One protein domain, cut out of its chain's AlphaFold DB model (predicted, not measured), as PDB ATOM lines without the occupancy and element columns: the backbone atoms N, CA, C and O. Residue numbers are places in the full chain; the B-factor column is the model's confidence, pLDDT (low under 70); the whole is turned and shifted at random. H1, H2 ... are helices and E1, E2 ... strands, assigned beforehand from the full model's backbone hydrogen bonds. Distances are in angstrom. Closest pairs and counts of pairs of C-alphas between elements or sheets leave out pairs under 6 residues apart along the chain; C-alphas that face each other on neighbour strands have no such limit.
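What this domain is: This is residues 18 to 164 of the 241 residues of the protein "ResB domain-containing protein" of Oceanobacillus bengalensis (UniProt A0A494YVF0). Two strongly twisted antiparallel sheets stand face to face as a sandwich, E3, E4, E7 and E8 in the one and E2, E1 and E9 in the other, with the small hairpin of E5 and E6 running on from E4 at one end. Two short helices, H1 and H2, lie beside each other after E8, with H2 on the three-stranded sheet, and the long last strand E9 runs past its pairing with E1 to the last printed residue. The printed part has 147 residues with nine named strands and two named helices, in the order E1 E2 E3 E4 E5 E6 E7 E8 H1 H2 E9, and its class is mostly strand. The sheets' orders are E3 - E4 - E7 - E8, E2 - E1 - E9 and E5 - E6. The whole is compact, with a radius of gyration of the C-alphas of 15.5 A, yet elongated in outline, spanning 53 by 34 by 33 A.

How they stand to each other: E1, residues 18 to 31, is the inner strand of its sheet. E2, residues 41 to 46, forms a hairpin with E1, and N 27 and O 43 are 2.8 A apart, within hydrogen-bond range. E9, residues 148 to 164, is the other antiparallel neighbour of E1, at 168 degrees, with N 26 and O 154 at 2.9 A. E3, residues 53 to 56, begins the other sheet; the closest C-alphas of E2 and E3 are those of Gly 41 and Ile 56, 6.1 A apart. E4, residues 60 to 68, forms a hairpin with E3, with N 54 and O 62 at 2.8 A, and bends by 56 degrees at residue 65. E4 runs on into E5, residues 71 to 74, at 56 degrees, and the two meet only through their link. E6, residues 77 to 80, forms a hairpin with E5, with N 77 and O 74 at 2.8 A. E7, residues 89 to 95, is the antiparallel neighbour of E4, with N 63 and O 93 at 2.9 A. E8, residues 103 to 108, forms a hairpin with E7, with N 92 and O 105 at 2.8 A. The two larger sheets make the sandwich: the facing parts are 9.1 A centre to centre, the best planes 17 degrees apart and the strands at 33 degrees. The closest C-alphas of E8 and E9 are those of Ser 105 and Ile 150, 6.9 A apart. H1, residues 110 to 116, is on neither of these sheets and touches H2, residues 133 to 136, with the C-alphas of Ser 113 and Phe 136 closest at 5.3 A. H2 is on the sheet E2 E1 E9, and its closest C-alphas to E9 are those of Gly 134 and Leu 151, 5.9 A. Every O i to N i+4 pair in H1 is within hydrogen-bond range; H2 is too short for such a pair.

Where its parts are: E1 begins at C-alpha 18 (270.880, 198.168, 173.242) and is 37.5 A long. E2 measures 17.1 A, E3 9.9 A, E4 23.0 A, E5 9.9 A, E6 10.0 A, E7 19.3 A and E8 16.4 A. H1 measures 10.1 A from C-alpha 110 (258.979, 213.284, 173.447), and H2 5.1 A. E9 is 47.0 A long and ends at C-alpha 164 (272.099, 185.242, 171.973).

The domain as a whole: The two C-alphas farthest apart are those of Gly 98 and Ser 164, 53.1 A. The printed part has no cut. The links H1 to H2 and H2 to E9 are long; residues 117 to 132 hold no named element. The mean pLDDT of the printed part is 78.6, and 36 residues are under 70, among them residues 116 to 138 and 159 to 164.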
ATOM      1  N   GLN A  18     271.918 197.140 173.250       54.62
ATOM      2  CA  GLN A  18     270.880 198.168 173.242       54.62
ATOM      3  C   GLN A  18     271.399 199.278 174.150       54.62
ATOM      4  O   GLN A  18     271.501 199.126 175.367       54.62
ATOM      5  N   ILE A  19     271.898 200.330 173.509       53.00
ATOM      6  CA  ILE A  19     272.405 201.527 174.167       53.00
ATOM      7  C   ILE A  19     271.207 202.474 174.264       53.00
ATOM      8  O   ILE A  19     270.548 202.689 173.251       53.00
ATOM      9  N   ASN A  20     270.952 203.017 175.454       61.09
ATOM     10  CA  ASN A  20     269.967 204.071 175.716       61.09
ATOM     11  C   ASN A  20     268.484 203.647 175.695       61.09
ATOM     12  O   ASN A  20     267.681 204.264 175.005       61.09
ATOM     13  N   GLU A  21     268.094 202.638 176.480       72.31
ATOM     14  CA  GLU A  21     266.667 202.410 176.776       72.31
ATOM     15  C   GLU A  21     266.229 203.335 177.920       72.31
ATOM     16  O   GLU A  21     266.962 203.475 178.905       72.31
ATOM     17  N   PHE A  22     265.059 203.970 177.802       82.69
ATOM     18  CA  PHE A  22     264.514 204.792 178.879       82.69
ATOM     19  C   PHE A  22     264.275 203.919 180.121       82.69
ATOM     20  O   PHE A  22     263.628 202.877 180.042       82.69
ATOM     21  N   SER A  23     264.794 204.346 181.272       84.69
ATOM     22  CA  SER A  23     264.740 203.572 182.519       84.69
ATOM     23  C   SER A  23     263.939 204.257 183.613       84.69
ATOM     24  O   SER A  23     263.102 203.624 184.248       84.69
ATOM     25  N   LYS A  24     264.161 205.556 183.819       89.25
ATOM     26  CA  LYS A  24     263.440 206.357 184.804       89.25
ATOM     27  C   LYS A  24     263.143 207.726 184.236       89.25
ATOM     28  O   LYS A  24     263.929 208.264 183.455       89.25
ATOM     29  N   MET A  25     262.017 208.285 184.651       89.69
ATOM     30  CA  MET A  25     261.634 209.652 184.329       89.69
ATOM     31  C   MET A  25     261.282 210.394 185.603       89.69
ATOM     32  O   MET A  25     260.484 209.911 186.405       89.69
ATOM     33  N   THR A  26     261.889 211.559 185.779       90.00
ATOM     34  CA  THR A  26     261.578 212.470 186.876       90.00
ATOM     35  C   THR A  26     260.667 213.564 186.360       90.00
ATOM     36  O   THR A  26     260.925 214.156 185.312       90.00
ATOM     37  N   PHE A  27     259.617 213.834 187.120       90.44
ATOM     38  CA  PHE A  27     258.598 214.821 186.829       90.44
ATOM     39  C   PHE A  27     258.539 215.849 187.952       90.44
ATOM     40  O   PHE A  27     258.753 215.521 189.122       90.44
ATOM     41  N   LYS A  28     258.208 217.086 187.592       89.88
ATOM     42  CA  LYS A  28     257.992 218.187 188.530       89.88
ATOM     43  C   LYS A  28     256.642 218.841 188.305       89.88
ATOM     44  O   LYS A  28     256.172 218.948 187.171       89.88
ATOM     45  N   ILE A  29     256.034 219.283 189.398       89.62
ATOM     46  CA  ILE A  29     254.733 219.952 189.401       89.62
ATOM     47  C   ILE A  29     254.951 221.464 189.448       89.62
ATOM     48  O   ILE A  29     255.722 221.955 190.271       89.62
ATOM     49  N   TYR A  30     254.240 222.201 188.600       87.25
ATOM     50  CA  TYR A  30     254.277 223.663 188.530       87.25
ATOM     51  C   TYR A  30     252.860 224.236 188.524       87.25
ATOM     52  O   TYR A  30     251.918 223.570 188.094       87.25
ATOM     53  N   GLN A  31     252.705 225.496 188.933       87.19
ATOM     54  CA  GLN A  31     251.462 226.231 188.682       87.19
ATOM     55  C   GLN A  31     251.339 226.539 187.185       87.19
ATOM     56  O   GLN A  31     252.318 226.905 186.534       87.19
ATOM     57  N   LEU A  32     250.139 226.386 186.623       82.06
ATOM     58  CA  LEU A  32     249.904 226.588 185.190       82.06
ATOM     59  C   LEU A  32     250.023 228.068 184.787       82.06
ATOM     60  O   LEU A  32     250.542 228.381 183.717       82.06
ATOM     61  N   ASN A  33     249.577 228.974 185.662       78.56
ATOM     62  CA  ASN A  33     249.457 230.410 185.381       78.56
ATOM     63  C   ASN A  33     250.725 231.229 185.675       78.56
ATOM     64  O   ASN A  33     250.716 232.445 185.479       78.56
ATOM     65  N   ASP A  34     251.801 230.588 186.134       77.25
ATOM     66  CA  ASP A  34     253.062 231.253 186.446       77.25
ATOM     67  C   ASP A  34     254.234 230.557 185.722       77.25
ATOM     68  O   ASP A  34     254.621 229.441 186.080       77.25
ATOM     69  N   PRO A  35     254.791 231.180 184.666       66.31
ATOM     70  CA  PRO A  35     255.886 230.602 183.894       66.31
ATOM     71  C   PRO A  35     257.223 230.563 184.651       66.31
ATOM     72  O   PRO A  35     258.093 229.800 184.238       66.31
ATOM     73  N   GLU A  36     257.381 231.333 185.734       70.75
ATOM     74  CA  GLU A  36     258.589 231.380 186.576       70.75
ATOM     75  C   GLU A  36     258.375 230.674 187.930       70.75
ATOM     76  O   GLU A  36     259.198 230.805 188.838       70.75
ATOM     77  N   ALA A  37     257.271 229.932 188.085       75.56
ATOM     78  CA  ALA A  37     256.966 229.221 189.319       75.56
ATOM     79  C   ALA A  37     258.073 228.226 189.690       75.56
ATOM     80  O   ALA A  37     258.534 227.435 188.864       75.56
ATOM     81  N   GLU A  38     258.441 228.215 190.971       80.88
ATOM     82  CA  GLU A  38     259.262 227.148 191.535       80.88
ATOM     83  C   GLU A  38     258.498 225.816 191.503       80.88
ATOM     84  O   GLU A  38     257.264 225.774 191.571       80.88
ATOM     85  N   ALA A  39     259.238 224.713 191.393       85.25
ATOM     86  CA  ALA A  39     258.645 223.386 191.424       85.25
ATOM     87  C   ALA A  39     257.994 223.136 192.794       85.25
ATOM     88  O   ALA A  39     258.656 223.208 193.828       85.25
ATOM     89  N   LEU A  40     256.702 222.816 192.786       88.06
ATOM     90  CA  LEU A  40     255.911 222.531 193.988       88.06
ATOM     91  C   LEU A  40     256.163 221.123 194.536       88.06
ATOM     92  O   LEU A  40     255.837 220.833 195.682       88.06
ATOM     93  N   GLY A  41     256.712 220.241 193.703       88.31
ATOM     94  CA  GLY A  41     256.973 218.854 194.043       88.31
ATOM     95  C   GLY A  41     257.714 218.127 192.928       88.31
ATOM     96  O   GLY A  41     257.663 218.543 191.768       88.31
ATOM     97  N   GLU A  42     258.391 217.041 193.288       90.44
ATOM     98  CA  GLU A  42     259.166 216.192 192.383       90.44
ATOM     99  C   GLU A  42     258.872 214.716 192.669       90.44
ATOM    100  O   GLU A  42     258.786 214.303 193.825       90.44
ATOM    101  N   PHE A  43     258.728 213.912 191.616       92.12
ATOM    102  CA  PHE A  43     258.606 212.463 191.735       92.12
ATOM    103  C   PHE A  43     259.265 211.750 190.557       92.12
ATOM    104  O   PHE A  43     259.297 212.258 189.436       92.12
ATOM    105  N   THR A  44     259.768 210.544 190.807       92.62
ATOM    106  CA  THR A  44     260.430 209.717 189.792       92.62
ATOM    107  C   THR A  44     259.651 208.431 189.564       92.62
ATOM    108  O   THR A  44     259.393 207.676 190.503       92.62
ATOM    109  N   VAL A  45     259.333 208.161 188.302       92.94
ATOM    110  CA  VAL A  45     258.683 206.933 187.840       92.94
ATOM    111  C   VAL A  45     259.744 205.991 187.275       92.94
ATOM    112  O   VAL A  45     260.523 206.374 186.399       92.94
ATOM    113  N   ASP A  46     259.767 204.753 187.769       92.00
ATOM    114  CA  ASP A  46     260.529 203.662 187.155       92.00
ATOM    115  C   ASP A  46     259.730 203.115 185.966       92.00
ATOM    116  O   ASP A  46     258.572 202.730 186.115       92.00
ATOM    117  N   LEU A  47     260.325 203.115 184.776       90.38
ATOM    118  CA  LEU A  47     259.639 202.716 183.549       90.38
ATOM    119  C   LEU A  47     259.528 201.198 183.392       90.38
ATOM    120  O   LEU A  47     258.755 200.727 182.558       90.38
ATOM    121  N   PHE A  48     260.293 200.422 184.162       86.38
ATOM    122  CA  PHE A  48     260.206 198.963 184.155       86.38
ATOM    123  C   PHE A  48     259.152 198.442 185.132       86.38
ATOM    124  O   PHE A  48     258.591 197.370 184.897       86.38
ATOM    125  N   ASP A  49     258.895 199.188 186.205       89.25
ATOM    126  CA  ASP A  49     257.907 198.856 187.233       89.25
ATOM    127  C   ASP A  49     257.245 200.133 187.791       89.25
ATOM    128  O   ASP A  49     257.558 200.574 188.907       89.25
ATOM    129  N   PRO A  50     256.362 200.785 187.011       90.69
ATOM    130  CA  PRO A  50     255.719 202.017 187.438       90.69
ATOM    131  C   PRO A  50     254.718 201.727 188.558       90.69
ATOM    132  O   PRO A  50     253.790 200.929 188.408       90.69
ATOM    133  N   LYS A  51     254.872 202.422 189.687       92.06
ATOM    134  CA  LYS A  51     253.875 202.410 190.763       92.06
ATOM    135  C   LYS A  51     252.609 203.136 190.321       92.06
ATOM    136  O   LYS A  51     252.670 204.080 189.538       92.06
ATOM    137  N   THR A  52     251.477 202.723 190.880       90.88
ATOM    138  CA  THR A  52     250.183 203.381 190.652       90.88
ATOM    139  C   THR A  52     250.090 204.730 191.359       90.88
ATOM    140  O   THR A  52     249.445 205.626 190.845       90.88
ATOM    141  N   GLU A  53     250.750 204.902 192.505       91.62
ATOM    142  CA  GLU A  53     250.615 206.095 193.345       91.62
ATOM    143  C   GLU A  53     251.981 206.573 193.851       91.62
ATOM    144  O   GLU A  53     252.851 205.767 194.205       91.62
ATOM    145  N   TYR A  54     252.150 207.895 193.884       90.62
ATOM    146  CA  TYR A  54     253.325 208.598 194.384       90.62
ATOM    147  C   TYR A  54     252.876 209.724 195.324       90.62
ATOM    148  O   TYR A  54     252.153 210.636 194.923       90.62
ATOM    149  N   GLU A  55     253.322 209.661 196.579       84.69
ATOM    150  CA  GLU A  55     253.142 210.728 197.567       84.69
ATOM    151  C   GLU A  55     254.365 211.651 197.540       84.69
ATOM    152  O   GLU A  55     255.498 211.178 197.651       84.69
ATOM    153  N   ILE A  56     254.144 212.958 197.385       87.50
ATOM    154  CA  ILE A  56     255.216 213.953 197.252       87.50
ATOM    155  C   ILE A  56     255.238 214.820 198.505       87.50
ATOM    156  O   ILE A  56     254.314 215.607 198.714       87.50
ATOM    157  N   ASP A  57     256.266 214.626 199.341       65.50
ATOM    158  CA  ASP A  57     256.656 215.403 200.534       65.50
ATOM    159  C   ASP A  57     255.521 215.944 201.437       65.50
ATOM    160  O   ASP A  57     255.756 216.800 202.291       65.50
ATOM    161  N   SER A  58     254.344 215.303 201.384       61.56
ATOM    162  CA  SER A  58     253.154 215.401 202.255       61.56
ATOM    163  C   SER A  58     251.974 216.279 201.802       61.56
ATOM    164  O   SER A  58     251.030 216.413 202.579       61.56
ATOM    165  N   GLU A  59     251.956 216.835 200.586       79.25
ATOM    166  CA  GLU A  59     250.847 217.718 200.157       79.25
ATOM    167  C   GLU A  59     250.207 217.353 198.814       79.25
ATOM    168  O   GLU A  59     248.997 217.518 198.661       79.25
ATOM    169  N   PHE A  60     250.968 216.793 197.875       87.19
ATOM    170  CA  PHE A  60     250.437 216.348 196.588       87.19
ATOM    171  C   PHE A  60     250.444 214.824 196.498       87.19
ATOM    172  O   PHE A  60     251.422 214.163 196.863       87.19
ATOM    173  N   ARG A  61     249.358 214.273 195.957       90.94
ATOM    174  CA  ARG A  61     249.275 212.865 195.559       90.94
ATOM    175  C   ARG A  61     249.179 212.794 194.044       90.94
ATOM    176  O   ARG A  61     248.345 213.468 193.446       90.94
ATOM    177  N   VAL A  62     250.011 211.957 193.439       92.88
ATOM    178  CA  VAL A  62     249.975 211.678 192.004       92.88
ATOM    179  C   VAL A  62     249.619 210.218 191.792       92.88
ATOM    180  O   VAL A  62     250.274 209.330 192.333       92.88
ATOM    181  N   GLU A  63     248.603 209.971 190.979       93.69
ATOM    182  CA  GLU A  63     248.214 208.636 190.540       93.69
ATOM    183  C   GLU A  63     248.492 208.477 189.041       93.69
ATOM    184  O   GLU A  63     248.163 209.343 188.231       93.69
ATOM    185  N   VAL A  64     249.108 207.357 188.668       94.00
ATOM    186  CA  VAL A  64     249.320 206.948 187.277       94.00
ATOM    187  C   VAL A  64     248.116 206.131 186.841       94.00
ATOM    188  O   VAL A  64     247.992 204.957 187.193       94.00
ATOM    189  N   VAL A  65     247.234 206.755 186.065       91.81
ATOM    190  CA  VAL A  65     246.013 206.113 185.565       91.81
ATOM    191  C   VAL A  65     246.349 205.205 184.390       91.81
ATOM    192  O   VAL A  65     245.932 204.048 184.344       91.81
ATOM    193  N   GLU A  66     247.142 205.718 183.448       91.19
ATOM    194  CA  GLU A  66     247.565 204.981 182.262       91.19
ATOM    195  C   GLU A  66     249.037 205.233 181.944       91.19
ATOM    196  O   GLU A  66     249.553 206.342 182.097       91.19
ATOM    197  N   TYR A  67     249.703 204.183 181.465       92.31
ATOM    198  CA  TYR A  67     251.093 204.214 181.036       92.31
ATOM    199  C   TYR A  67     251.251 203.526 179.677       92.31
ATOM    200  O   TYR A  67     250.837 202.378 179.488       92.31
ATOM    201  N   TYR A  68     251.891 204.227 178.745       91.81
ATOM    202  CA  TYR A  68     252.150 203.794 177.377       91.81
ATOM    203  C   TYR A  68     253.664 203.743 177.126       91.81
ATOM    204  O   TYR A  68     254.237 204.787 176.844       91.81
ATOM    205  N   PRO A  69     254.328 202.573 177.212       89.81
ATOM    206  CA  PRO A  69     255.781 202.452 177.015       89.81
ATOM    207  C   PRO A  69     256.307 202.928 175.646       89.81
ATOM    208  O   PRO A  69     257.397 203.490 175.552       89.81
ATOM    209  N   ASP A  70     255.542 202.711 174.577       88.94
ATOM    210  CA  ASP A  70     255.867 203.129 173.209       88.94
ATOM    211  C   ASP A  70     254.623 203.746 172.564       88.94
ATOM    212  O   ASP A  70     253.898 203.089 171.807       88.94
ATOM    213  N   TYR A  71     254.336 204.982 172.973       87.25
ATOM    214  CA  TYR A  71     253.166 205.754 172.578       87.25
ATOM    215  C   TYR A  71     253.095 205.934 171.060       87.25
ATOM    216  O   TYR A  71     254.025 206.425 170.417       87.25
ATOM    217  N   THR A  72     251.947 205.564 170.497       84.25
ATOM    218  CA  THR A  72     251.572 205.863 169.119       84.25
ATOM    219  C   THR A  72     250.089 206.211 169.038       84.25
ATOM    220  O   THR A  72     249.237 205.547 169.638       84.25
ATOM    221  N   LEU A  73     249.784 207.247 168.258       81.12
ATOM    222  CA  LEU A  73     248.425 207.620 167.892       81.12
ATOM    223  C   LEU A  73     248.079 207.017 166.522       81.12
ATOM    224  O   LEU A  73     248.742 207.296 165.526       81.12
ATOM    225  N   THR A  74     247.048 206.173 166.458       76.31
ATOM    226  CA  THR A  74     246.520 205.599 165.202       76.31
ATOM    227  C   THR A  74     245.041 205.931 165.091       76.31
ATOM    228  O   THR A  74     244.353 205.648 166.057       76.31
ATOM    229  N   GLU A  75     244.562 206.464 163.955       70.12
ATOM    230  CA  GLU A  75     243.132 206.656 163.582       70.12
ATOM    231  C   GLU A  75     242.136 206.765 164.771       70.12
ATOM    232  O   GLU A  75     241.119 206.079 164.792       70.12
ATOM    233  N   ASP A  76     242.444 207.616 165.764       68.31
ATOM    234  CA  ASP A  76     241.665 207.932 166.983       68.31
ATOM    235  C   ASP A  76     241.824 207.038 168.239       68.31
ATOM    236  O   ASP A  76     241.030 207.143 169.176       68.31
ATOM    237  N   GLN A  77     242.850 206.185 168.337       74.56
ATOM    238  CA  GLN A  77     243.167 205.431 169.561       74.56
ATOM    239  C   GLN A  77     244.634 205.561 169.970       74.56
ATOM    240  O   GLN A  77     245.547 205.373 169.161       74.56
ATOM    241  N   VAL A  78     244.846 205.804 171.264       81.12
ATOM    242  CA  VAL A  78     246.165 205.743 171.899       81.12
ATOM    243  C   VAL A  78     246.488 204.292 172.224       81.12
ATOM    244  O   VAL A  78     245.711 203.606 172.892       81.12
ATOM    245  N   ARG A  79     247.631 203.795 171.743       85.69
ATOM    246  CA  ARG A  79     248.117 202.450 172.079       85.69
ATOM    247  C   ARG A  79     249.629 202.451 172.244       85.69
ATOM    248  O   ARG A  79     250.324 203.315 171.722       85.69
ATOM    249  N   SER A  80     250.128 201.428 172.935       88.00
ATOM    250  CA  SER A  80     251.561 201.142 172.984       88.00
ATOM    251  C   SER A  80     251.942 200.156 171.881       88.00
ATOM    252  O   SER A  80     251.347 199.078 171.788       88.00
ATOM    253  N   LYS A  81     252.933 200.493 171.052       87.25
ATOM    254  CA  LYS A  81     253.419 199.629 169.960       87.25
ATOM    255  C   LYS A  81     254.187 198.410 170.479       87.25
ATOM    256  O   LYS A  81     254.044 197.307 169.949       87.25
ATOM    257  N   THR A  82     254.993 198.599 171.517       85.50
ATOM    258  CA  THR A  82     255.728 197.547 172.233       85.50
ATOM    259  C   THR A  82     255.578 197.745 173.746       85.50
ATOM    260  O   THR A  82     254.966 198.708 174.205       85.50
ATOM    261  N   LYS A  83     256.031 196.759 174.520       85.06
ATOM    262  CA  LYS A  83     256.144 196.833 175.980       85.06
ATOM    263  C   LYS A  83     257.449 197.486 176.434       85.06
ATOM    264  O   LYS A  83     257.587 197.758 177.618       85.06
ATOM    265  N   ASP A  84     258.389 197.675 175.515       84.81
ATOM    266  CA  ASP A  84     259.658 198.337 175.786       84.81
ATOM    267  C   ASP A  84     259.448 199.853 175.785       84.81
ATOM    268  O   ASP A  84     258.733 200.388 174.932       84.81
ATOM    269  N   SER A  85     260.084 200.533 176.734       86.56
ATOM    270  CA  SER A  85     259.954 201.971 176.957       86.56
ATOM    271  C   SER A  85     260.751 202.757 175.914       86.56
ATOM    272  O   SER A  85     261.846 203.230 176.201       86.56
ATOM    273  N   ASN A  86     260.229 202.852 174.686       84.62
ATOM    274  CA  ASN A  86     260.871 203.548 173.560       84.62
ATOM    275  C   ASN A  86     260.339 204.969 173.331       84.62
ATOM    276  O   ASN A  86     261.073 205.801 172.812       84.62
ATOM    277  N   ASN A  87     259.082 205.244 173.683       85.44
ATOM    278  CA  ASN A  87     258.464 206.573 173.615       85.44
ATOM    279  C   ASN A  87     257.396 206.663 174.713       85.44
ATOM    280  O   ASN A  87     256.204 206.553 174.424       85.44
ATOM    281  N   PRO A  88     257.800 206.730 175.990       89.50
ATOM    282  CA  PRO A  88     256.860 206.607 177.089       89.50
ATOM    283  C   PRO A  88     255.929 207.825 177.190       89.50
ATOM    284  O   PRO A  88     256.364 208.971 177.065       89.50
ATOM    285  N   ALA A  89     254.651 207.571 177.467       90.31
ATOM    286  CA  ALA A  89     253.652 208.586 177.787       90.31
ATOM    287  C   ALA A  89     252.752 208.147 178.948       90.31
ATOM    288  O   ALA A  89     252.549 206.952 179.177       90.31
ATOM    289  N   PHE A  90     252.211 209.123 179.672       92.31
ATOM    290  CA  PHE A  90     251.500 208.932 180.931       92.31
ATOM    291  C   PHE A  90     250.218 209.752 180.982       92.31
ATOM    292  O   PHE A  90     250.174 210.887 180.507       92.31
ATOM    293  N   VAL A  91     249.203 209.187 181.632       91.50
ATOM    294  CA  VAL A  91     248.030 209.914 182.123       91.50
ATOM    295  C   VAL A  91     248.119 209.946 183.642       91.50
ATOM    296  O   VAL A  91     248.067 208.899 184.292       91.50
ATOM    297  N   PHE A  92     248.258 211.144 184.199       93.50
ATOM    298  CA  PHE A  92     248.334 211.377 185.634       93.50
ATOM    299  C   PHE A  92     247.038 211.993 186.159       93.50
ATOM    300  O   PHE A  92     246.491 212.905 185.544       93.50
ATOM    301  N   ASN A  93     246.611 211.543 187.334       93.12
ATOM    302  CA  ASN A  93     245.698 212.267 188.208       93.12
ATOM    303  C   ASN A  93     246.531 212.961 189.288       93.12
ATOM    304  O   ASN A  93     247.201 212.298 190.082       93.12
ATOM    305  N   LEU A  94     246.491 214.288 189.325       92.25
ATOM    306  CA  LEU A  94     247.129 215.091 190.360       92.25
ATOM    307  C   LEU A  94     246.081 215.540 191.375       92.25
ATOM    308  O   LEU A  94     245.101 216.179 191.012       92.25
ATOM    309  N   TYR A  95     246.310 215.252 192.650       92.06
ATOM    310  CA  TYR A  95     245.466 215.697 193.754       92.06
ATOM    311  C   TYR A  95     246.176 216.822 194.517       92.06
ATOM    312  O   TYR A  95     247.196 216.554 195.168       92.06
ATOM    313  N   PRO A  96     245.672 218.069 194.444       88.62
ATOM    314  CA  PRO A  96     246.183 219.182 195.236       88.62
ATOM    315  C   PRO A  96     245.975 218.980 196.748       88.62
ATOM    316  O   PRO A  96     245.051 218.267 197.156       88.62
ATOM    317  N   PRO A  97     246.759 219.661 197.605       85.44
ATOM    318  CA  PRO A  97     246.621 219.551 199.052       85.44
ATOM    319  C   PRO A  97     245.220 219.926 199.528       85.44
ATOM    320  O   PRO A  97     244.731 221.031 199.293       85.44
ATOM    321  N   GLY A  98     244.576 218.998 200.237       80.25
ATOM    322  CA  GLY A  98     243.247 219.203 200.813       80.25
ATOM    323  C   GLY A  98     242.089 219.168 199.809       80.25
ATOM    324  O   GLY A  98     240.962 219.460 200.209       80.25
ATOM    325  N   SER A  99     242.344 218.802 198.548       82.94
ATOM    326  CA  SER A  99     241.321 218.566 197.526       82.94
ATOM    327  C   SER A  99     241.139 217.068 197.271       82.94
ATOM    328  O   SER A  99     242.112 216.317 197.196       82.94
ATOM    329  N   GLU A 100     239.891 216.626 197.112       82.44
ATOM    330  CA  GLU A 100     239.581 215.290 196.576       82.44
ATOM    331  C   GLU A 100     239.411 215.305 195.049       82.44
ATOM    332  O   GLU A 100     239.422 214.244 194.424       82.44
ATOM    333  N   ASP A 101     239.306 216.494 194.450       87.19
ATOM    334  CA  ASP A 101     239.182 216.665 193.007       87.19
ATOM    335  C   ASP A 101     240.554 216.507 192.344       87.19
ATOM    336  O   ASP A 101     241.522 217.179 192.719       87.19
ATOM    337  N   ALA A 102     240.624 215.591 191.376       90.44
ATOM    338  CA  ALA A 102     241.827 215.297 190.611       90.44
ATOM    339  C   ALA A 102     241.916 216.175 189.360       90.44
ATOM    340  O   ALA A 102     240.959 216.273 188.593       90.44
ATOM    341  N   GLU A 103     243.098 216.725 189.111       90.44
ATOM    342  CA  GLU A 103     243.459 217.372 187.853       90.44
ATOM    343  C   GLU A 103     244.124 216.345 186.930       90.44
ATOM    344  O   GLU A 103     245.141 215.739 187.277       90.44
ATOM    345  N   ILE A 104     243.536 216.123 185.753       89.69
ATOM    346  CA  ILE A 104     244.017 215.116 184.801       89.69
ATOM    347  C   ILE A 104     245.075 215.752 183.906       89.69
ATOM    348  O   ILE A 104     244.823 216.781 183.286       89.69
ATOM    349  N   SER A 105     246.239 215.123 183.774       87.69
ATOM    350  CA  SER A 105     247.309 215.609 182.906       87.69
ATOM    351  C   SER A 105     247.880 214.491 182.044       87.69
ATOM    352  O   SER A 105     248.276 213.443 182.552       87.69
ATOM    353  N   PHE A 106     247.941 214.719 180.732       88.06
ATOM    354  CA  PHE A 106     248.669 213.849 179.812       88.06
ATOM    355  C   PHE A 106     250.087 214.387 179.613       88.06
ATOM    356  O   PHE A 106     250.250 215.545 179.231       88.06
ATOM    357  N   VAL A 107     251.103 213.557 179.851       88.19
ATOM    358  CA  VAL A 107     252.520 213.941 179.754       88.19
ATOM    359  C   VAL A 107     253.295 212.853 179.021       88.19
ATOM    360  O   VAL A 107     253.305 211.698 179.444       88.19
ATOM    361  N   GLY A 108     253.979 213.205 177.934       83.00
ATOM    362  CA  GLY A 108     254.769 212.251 177.159       83.00
ATOM    363  C   GLY A 108     254.947 212.664 175.707       83.00
ATOM    364  O   GLY A 108     254.854 213.842 175.383       83.00
ATOM    365  N   ASP A 109     255.203 211.668 174.856       77.69
ATOM    366  CA  ASP A 109     255.442 211.829 173.417       77.69
ATOM    367  C   ASP A 109     256.588 212.794 173.082       77.69
ATOM    368  O   ASP A 109     256.445 213.776 172.350       77.69
ATOM    369  N   VAL A 110     257.758 212.493 173.648       72.38
ATOM    370  CA  VAL A 110     258.979 213.284 173.447       72.38
ATOM    371  C   VAL A 110     259.383 213.300 171.970       72.38
ATOM    372  O   VAL A 110     259.882 214.306 171.471       72.38
ATOM    373  N   ILE A 111     259.170 212.183 171.264       72.25
ATOM    374  CA  ILE A 111     259.533 212.043 169.850       72.25
ATOM    375  C   ILE A 111     258.572 212.843 168.965       72.25
ATOM    376  O   ILE A 111     259.046 213.657 168.175       72.25
ATOM    377  N   GLY A 112     257.252 212.676 169.121       70.12
ATOM    378  CA  GLY A 112     256.263 213.415 168.330       70.12
ATOM    379  C   GLY A 112     256.353 214.924 168.553       70.12
ATOM    380  O   GLY A 112     256.406 215.696 167.600       70.12
ATOM    381  N   SER A 113     256.522 215.351 169.804       70.69
ATOM    382  CA  SER A 113     256.708 216.768 170.140       70.69
ATOM    383  C   SER A 113     258.000 217.360 169.560       70.69
ATOM    384  O   SER A 113     258.036 218.528 169.174       70.69
ATOM    385  N   ALA A 114     259.085 216.580 169.483       70.06
ATOM    386  CA  ALA A 114     260.321 217.019 168.834       70.06
ATOM    387  C   ALA A 114     260.161 217.133 167.305       70.06
ATOM    388  O   ALA A 114     260.675 218.082 166.706       70.06
ATOM    389  N   GLU A 115     259.426 216.209 166.682       70.56
ATOM    390  CA  GLU A 115     259.096 216.249 165.254       70.56
ATOM    391  C   GLU A 115     258.215 217.457 164.898       70.56
ATOM    392  O   GLU A 115     258.510 218.152 163.922       70.56
ATOM    393  N   ASP A 116     257.214 217.781 165.722       69.00
ATOM    394  CA  ASP A 116     256.358 218.970 165.564       69.00
ATOM    395  C   ASP A 116     257.151 220.286 165.640       69.00
ATOM    396  O   ASP A 116     256.806 221.284 165.000       69.00
ATOM    397  N   LEU A 117     258.262 220.282 166.380       69.25
ATOM    398  CA  LEU A 117     259.215 221.392 166.459       69.25
ATOM    399  C   LEU A 117     260.277 221.370 165.342       69.25
ATOM    400  O   LEU A 117     261.146 222.244 165.301       69.25
ATOM    401  N   GLY A 118     260.208 220.407 164.418       63.47
ATOM    402  CA  GLY A 118     261.095 220.291 163.260       63.47
ATOM    403  C   GLY A 118     262.491 219.743 163.571       63.47
ATOM    404  O   GLY A 118     263.429 220.003 162.813       63.47
ATOM    405  N   ILE A 119     262.656 219.018 164.681       64.81
ATOM    406  CA  ILE A 119     263.934 218.421 165.088       64.81
ATOM    407  C   ILE A 119     264.045 217.003 164.525       64.81
ATOM    408  O   ILE A 119     263.147 216.184 164.689       64.81
ATOM    409  N   ASP A 120     265.176 216.697 163.885       64.25
ATOM    410  CA  ASP A 120     265.474 215.351 163.388       64.25
ATOM    411  C   ASP A 120     265.843 214.414 164.553       64.25
ATOM    412  O   ASP A 120     266.960 214.432 165.081       64.25
ATOM    413  N   THR A 121     264.879 213.591 164.961       60.50
ATOM    414  CA  THR A 121     264.976 212.626 166.066       60.50
ATOM    415  C   THR A 121     265.845 211.409 165.728       60.50
ATOM    416  O   THR A 121     266.195 210.637 166.622       60.50
ATOM    417  N   SER A 122     266.271 211.242 164.469       58.75
ATOM    418  CA  SER A 122     267.046 210.076 164.023       58.75
ATOM    419  C   SER A 122     268.522 210.087 164.454       58.75
ATOM    420  O   SER A 122     269.199 209.060 164.347       58.75
ATOM    421  N   ALA A 123     269.026 211.222 164.956       54.34
ATOM    422  CA  ALA A 123     270.453 211.447 165.201       54.34
ATOM    423  C   ALA A 123     270.838 211.777 166.659       54.34
ATOM    424  O   ALA A 123     271.996 212.114 166.913       54.34
ATOM    425  N   VAL A 124     269.920 211.714 167.627       49.81
ATOM    426  CA  VAL A 124     270.171 212.315 168.947       49.81
ATOM    427  C   VAL A 124     270.821 211.325 169.924       49.81
ATOM    428  O   VAL A 124     270.174 210.449 170.489       49.81
ATOM    429  N   ASP A 125     272.124 211.507 170.159       48.34
ATOM    430  CA  ASP A 125     272.768 211.143 171.424       48.34
ATOM    431  C   ASP A 125     272.245 212.131 172.480       48.34
ATOM    432  O   ASP A 125     272.506 213.335 172.418       48.34
ATOM    433  N   LEU A 126     271.385 211.640 173.372       51.78
ATOM    434  CA  LEU A 126     270.507 212.439 174.230       51.78
ATOM    435  C   LEU A 126     271.258 213.040 175.422       51.78
ATOM    436  O   LEU A 126     270.892 212.759 176.556       51.78
ATOM    437  N   GLN A 127     272.282 213.879 175.211       45.94
ATOM    438  CA  GLN A 127     272.779 214.780 176.261       45.94
ATOM    439  C   GLN A 127     273.307 216.126 175.724       45.94
ATOM    440  O   GLN A 127     274.085 216.131 174.772       45.94
ATOM    441  N   PRO A 128     272.984 217.272 176.367       45.19
ATOM    442  CA  PRO A 128     272.131 217.454 177.539       45.19
ATOM    443  C   PRO A 128     270.785 218.077 177.134       45.19
ATOM    444  O   PRO A 128     270.688 219.278 176.896       45.19
ATOM    445  N   MET A 129     269.718 217.272 177.121       51.12
ATOM    446  CA  MET A 129     268.337 217.774 177.015       51.12
ATOM    447  C   MET A 129     267.874 218.552 178.258       51.12
ATOM    448  O   MET A 129     266.795 219.129 178.225       51.12
ATOM    449  N   GLY A 130     268.684 218.629 179.322       42.38
ATOM    450  CA  GLY A 130     268.305 219.152 180.643       42.38
ATOM    451  C   GLY A 130     267.754 220.584 180.699       42.38
ATOM    452  O   GLY A 130     267.174 220.942 181.712       42.38
ATOM    453  N   ASN A 131     267.872 221.388 179.634       41.09
ATOM    454  CA  ASN A 131     267.377 222.773 179.615       41.09
ATOM    455  C   ASN A 131     266.155 223.016 178.703       41.09
ATOM    456  O   ASN A 131     265.704 224.154 178.611       41.09
ATOM    457  N   LEU A 132     265.630 222.005 178.000       49.59
ATOM    458  CA  LEU A 132     264.550 222.187 177.008       49.59
ATOM    459  C   LEU A 132     263.363 221.228 177.199       49.59
ATOM    460  O   LEU A 132     262.448 221.205 176.382       49.59
ATOM    461  N   ILE A 133     263.347 220.441 178.276       49.06
ATOM    462  CA  ILE A 133     262.401 219.325 178.425       49.06
ATOM    463  C   ILE A 133     260.938 219.796 178.518       49.06
ATOM    464  O   ILE A 133     260.063 219.178 177.919       49.06
ATOM    465  N   GLY A 134     260.676 220.961 179.123       51.47
ATOM    466  CA  GLY A 134     259.336 221.566 179.144       51.47
ATOM    467  C   GLY A 134     258.789 221.985 177.768       51.47
ATOM    468  O   GLY A 134     257.587 222.192 177.641       51.47
ATOM    469  N   ALA A 135     259.641 222.092 176.741       52.16
ATOM    470  CA  ALA A 135     259.228 222.358 175.360       52.16
ATOM    471  C   ALA A 135     259.006 221.072 174.543       52.16
ATOM    472  O   ALA A 135     258.296 221.113 173.544       52.16
ATOM    473  N   PHE A 136     259.600 219.946 174.958       54.78
ATOM    474  CA  PHE A 136     259.571 218.677 174.218       54.78
ATOM    475  C   PHE A 136     258.546 217.669 174.722       54.78
ATOM    476  O   PHE A 136     258.341 216.664 174.067       54.78
ATOM    477  N   ALA A 137     257.938 217.875 175.883       64.88
ATOM    478  CA  ALA A 137     256.838 217.040 176.350       64.88
ATOM    479  C   ALA A 137     255.805 217.945 177.021       64.88
ATOM    480  O   ALA A 137     255.824 218.098 178.248       64.88
ATOM    481  N   PRO A 138     254.963 218.635 176.230       68.19
ATOM    482  CA  PRO A 138     253.941 219.497 176.786       68.19
ATOM    483  C   PRO A 138     252.954 218.653 177.593       68.19
ATOM    484  O   PRO A 138     252.488 217.604 177.150       68.19
ATOM    485  N   SER A 139     252.615 219.133 178.785       74.69
ATOM    486  CA  SER A 139     251.497 218.591 179.540       74.69
ATOM    487  C   SER A 139     250.195 219.076 178.913       74.69
ATOM    488  O   SER A 139     249.949 220.286 178.876       74.69
ATOM    489  N   ILE A 140     249.360 218.162 178.435       80.69
ATOM    490  CA  ILE A 140     248.054 218.501 177.870       80.69
ATOM    491  C   ILE A 140     247.004 218.346 178.968       80.69
ATOM    492  O   ILE A 140     246.911 217.295 179.604       80.69
ATOM    493  N   ASP A 141     246.223 219.403 179.182       81.69
ATOM    494  CA  ASP A 141     245.036 219.387 180.035       81.69
ATOM    495  C   ASP A 141     243.798 219.074 179.169       81.69
ATOM    496  O   ASP A 141     243.399 219.909 178.352       81.69
ATOM    497  N   PRO A 142     243.190 217.882 179.305       76.38
ATOM    498  CA  PRO A 142     241.981 217.527 178.572       76.38
ATOM    499  C   PRO A 142     240.720 218.226 179.109       76.38
ATOM    500  O   PRO A 142     239.711 218.265 178.405       76.38
ATOM    501  N   THR A 143     240.747 218.743 180.340       81.00
ATOM    502  CA  THR A 143     239.600 219.377 181.011       81.00
ATOM    503  C   THR A 143     239.549 220.886 180.773       81.00
ATOM    504  O   THR A 143     238.467 221.456 180.653       81.00
ATOM    505  N   GLY A 144     240.714 221.527 180.647       80.69
ATOM    506  CA  GLY A 144     240.868 222.973 180.498       80.69
ATOM    507  C   GLY A 144     240.649 223.769 181.792       80.69
ATOM    508  O   GLY A 144     240.607 224.999 181.736       80.69
ATOM    509  N   GLU A 145     240.480 223.095 182.932       85.06
ATOM    510  CA  GLU A 145     240.201 223.706 184.239       85.06
ATOM    511  C   GLU A 145     241.362 223.540 185.239       85.06
ATOM    512  O   GLU A 145     241.298 224.081 186.350       85.06
ATOM    513  N   ASN A 146     242.445 222.853 184.849       86.88
ATOM    514  CA  ASN A 146     243.563 222.556 185.742       86.88
ATOM    515  C   ASN A 146     244.287 223.830 186.202       86.88
ATOM    516  O   ASN A 146     244.539 224.755 185.426       86.88
ATOM    517  N   GLN A 147     244.678 223.866 187.475       87.50
ATOM    518  CA  GLN A 147     245.494 224.936 188.049       87.50
ATOM    519  C   GLN A 147     246.987 224.586 188.047       87.50
ATOM    520  O   GLN A 147     247.837 225.482 188.124       87.50
ATOM    521  N   TYR A 148     247.316 223.300 187.924       89.25
ATOM    522  CA  TYR A 148     248.671 222.772 187.960       89.25
ATOM    523  C   TYR A 148     249.023 222.022 186.672       89.25
ATOM    524  O   TYR A 148     248.171 221.571 185.907       89.25
ATOM    525  N   ARG A 149     250.326 221.881 186.426       88.12
ATOM    526  CA  ARG A 149     250.879 221.112 185.309       88.12
ATOM    527  C   ARG A 149     252.040 220.243 185.763       88.12
ATOM    528  O   ARG A 149     252.833 220.657 186.610       88.12
ATOM    529  N   ILE A 150     252.161 219.063 185.166       88.88
ATOM    530  CA  ILE A 150     253.261 218.126 185.404       88.88
ATOM    531  C   ILE A 150     254.198 218.182 184.202       88.88
ATOM    532  O   ILE A 150     253.780 217.895 183.088       88.88
ATOM    533  N   LEU A 151     255.466 218.519 184.410       86.75
ATOM    534  CA  LEU A 151     256.468 218.565 183.345       86.75
ATOM    535  C   LEU A 151     257.566 217.537 183.600       86.75
ATOM    536  O   LEU A 151     257.918 217.264 184.748       86.75
ATOM    537  N   ILE A 152     258.131 216.989 182.525       86.19
ATOM    538  CA  ILE A 152     259.304 216.116 182.613       86.19
ATOM    539  C   ILE A 152     260.524 216.984 182.958       86.19
ATOM    540  O   ILE A 152     260.794 217.979 182.287       86.19
ATOM    541  N   ASP A 153     261.259 216.606 184.001       84.19
ATOM    542  CA  ASP A 153     262.464 217.297 184.474       84.19
ATOM    543  C   ASP A 153     263.752 216.586 184.053       84.19
ATOM    544  O   ASP A 153     264.729 217.227 183.671       84.19
ATOM    545  N   SER A 154     263.769 215.251 184.097       80.00
ATOM    546  CA  SER A 154     264.942 214.477 183.689       80.00
ATOM    547  C   SER A 154     264.571 213.073 183.223       80.00
ATOM    548  O   SER A 154     263.532 212.523 183.597       80.00
ATOM    549  N   ILE A 155     265.426 212.503 182.375       83.12
ATOM    550  CA  ILE A 155     265.252 211.168 181.812       83.12
ATOM    551  C   ILE A 155     266.560 210.394 181.978       83.12
ATOM    552  O   ILE A 155     267.611 210.821 181.495       83.12
ATOM    553  N   GLU A 156     266.493 209.248 182.647       82.25
ATOM    554  CA  GLU A 156     267.626 208.346 182.841       82.25
ATOM    555  C   GLU A 156     267.552 207.164 181.877       82.25
ATOM    556  O   GLU A 156     266.493 206.559 181.679       82.25
ATOM    557  N   PHE A 157     268.704 206.763 181.343       79.75
ATOM    558  CA  PHE A 157     268.829 205.615 180.451       79.75
ATOM    559  C   PHE A 157     269.595 204.476 181.112       79.75
ATOM    560  O   PHE A 157     270.645 204.704 181.718       79.75
ATOM    561  N   ASP A 158     269.128 203.246 180.909       75.31
ATOM    562  CA  ASP A 158     269.848 202.045 181.332       75.31
ATOM    563  C   ASP A 158     270.455 201.303 180.127       75.31
ATOM    564  O   ASP A 158     270.085 201.497 178.964       75.31
ATOM    565  N   ARG A 159     271.463 200.469 180.400       66.25
ATOM    566  CA  ARG A 159     272.204 199.692 179.403       66.25
ATOM    567  C   ARG A 159     271.877 198.213 179.539       66.25
ATOM    568  O   ARG A 159     272.425 197.526 180.400       66.25
ATOM    569  N   LYS A 160     271.087 197.678 178.604       63.16
ATOM    570  CA  LYS A 160     270.842 196.232 178.497       63.16
ATOM    571  C   LYS A 160     271.769 195.585 177.464       63.16
ATOM    572  O   LYS A 160     271.876 196.009 176.312       63.16
ATOM    573  N   SER A 161     272.447 194.508 177.866       61.50
ATOM    574  CA  SER A 161     273.240 193.671 176.956       61.50
ATOM    575  C   SER A 161     272.528 192.347 176.686       61.50
ATOM    576  O   SER A 161     272.386 191.524 177.591       61.50
ATOM    577  N   GLY A 162     272.121 192.113 175.439       62.81
ATOM    578  CA  GLY A 162     271.538 190.840 175.014       62.81
ATOM    579  C   GLY A 162     272.610 189.813 174.631       62.81
ATOM    580  O   GLY A 162     273.462 190.078 173.776       62.81
ATOM    581  N   LEU A 163     272.556 188.613 175.220       67.06
ATOM    582  CA  LEU A 163     273.379 187.467 174.818       67.06
ATOM    583  C   LEU A 163     272.517 186.445 174.073       67.06
ATOM    584  O   LEU A 163     271.609 185.851 174.648       67.06
ATOM    585  N   SER A 164     272.824 186.207 172.798       65.81
ATOM    586  CA  SER A 164     272.099 185.242 171.973       65.81
ATOM    587  C   SER A 164     272.917 183.967 171.843       65.81
ATOM    588  O   SER A 164     273.993 183.942 171.238       65.81
TER     589      SER A 164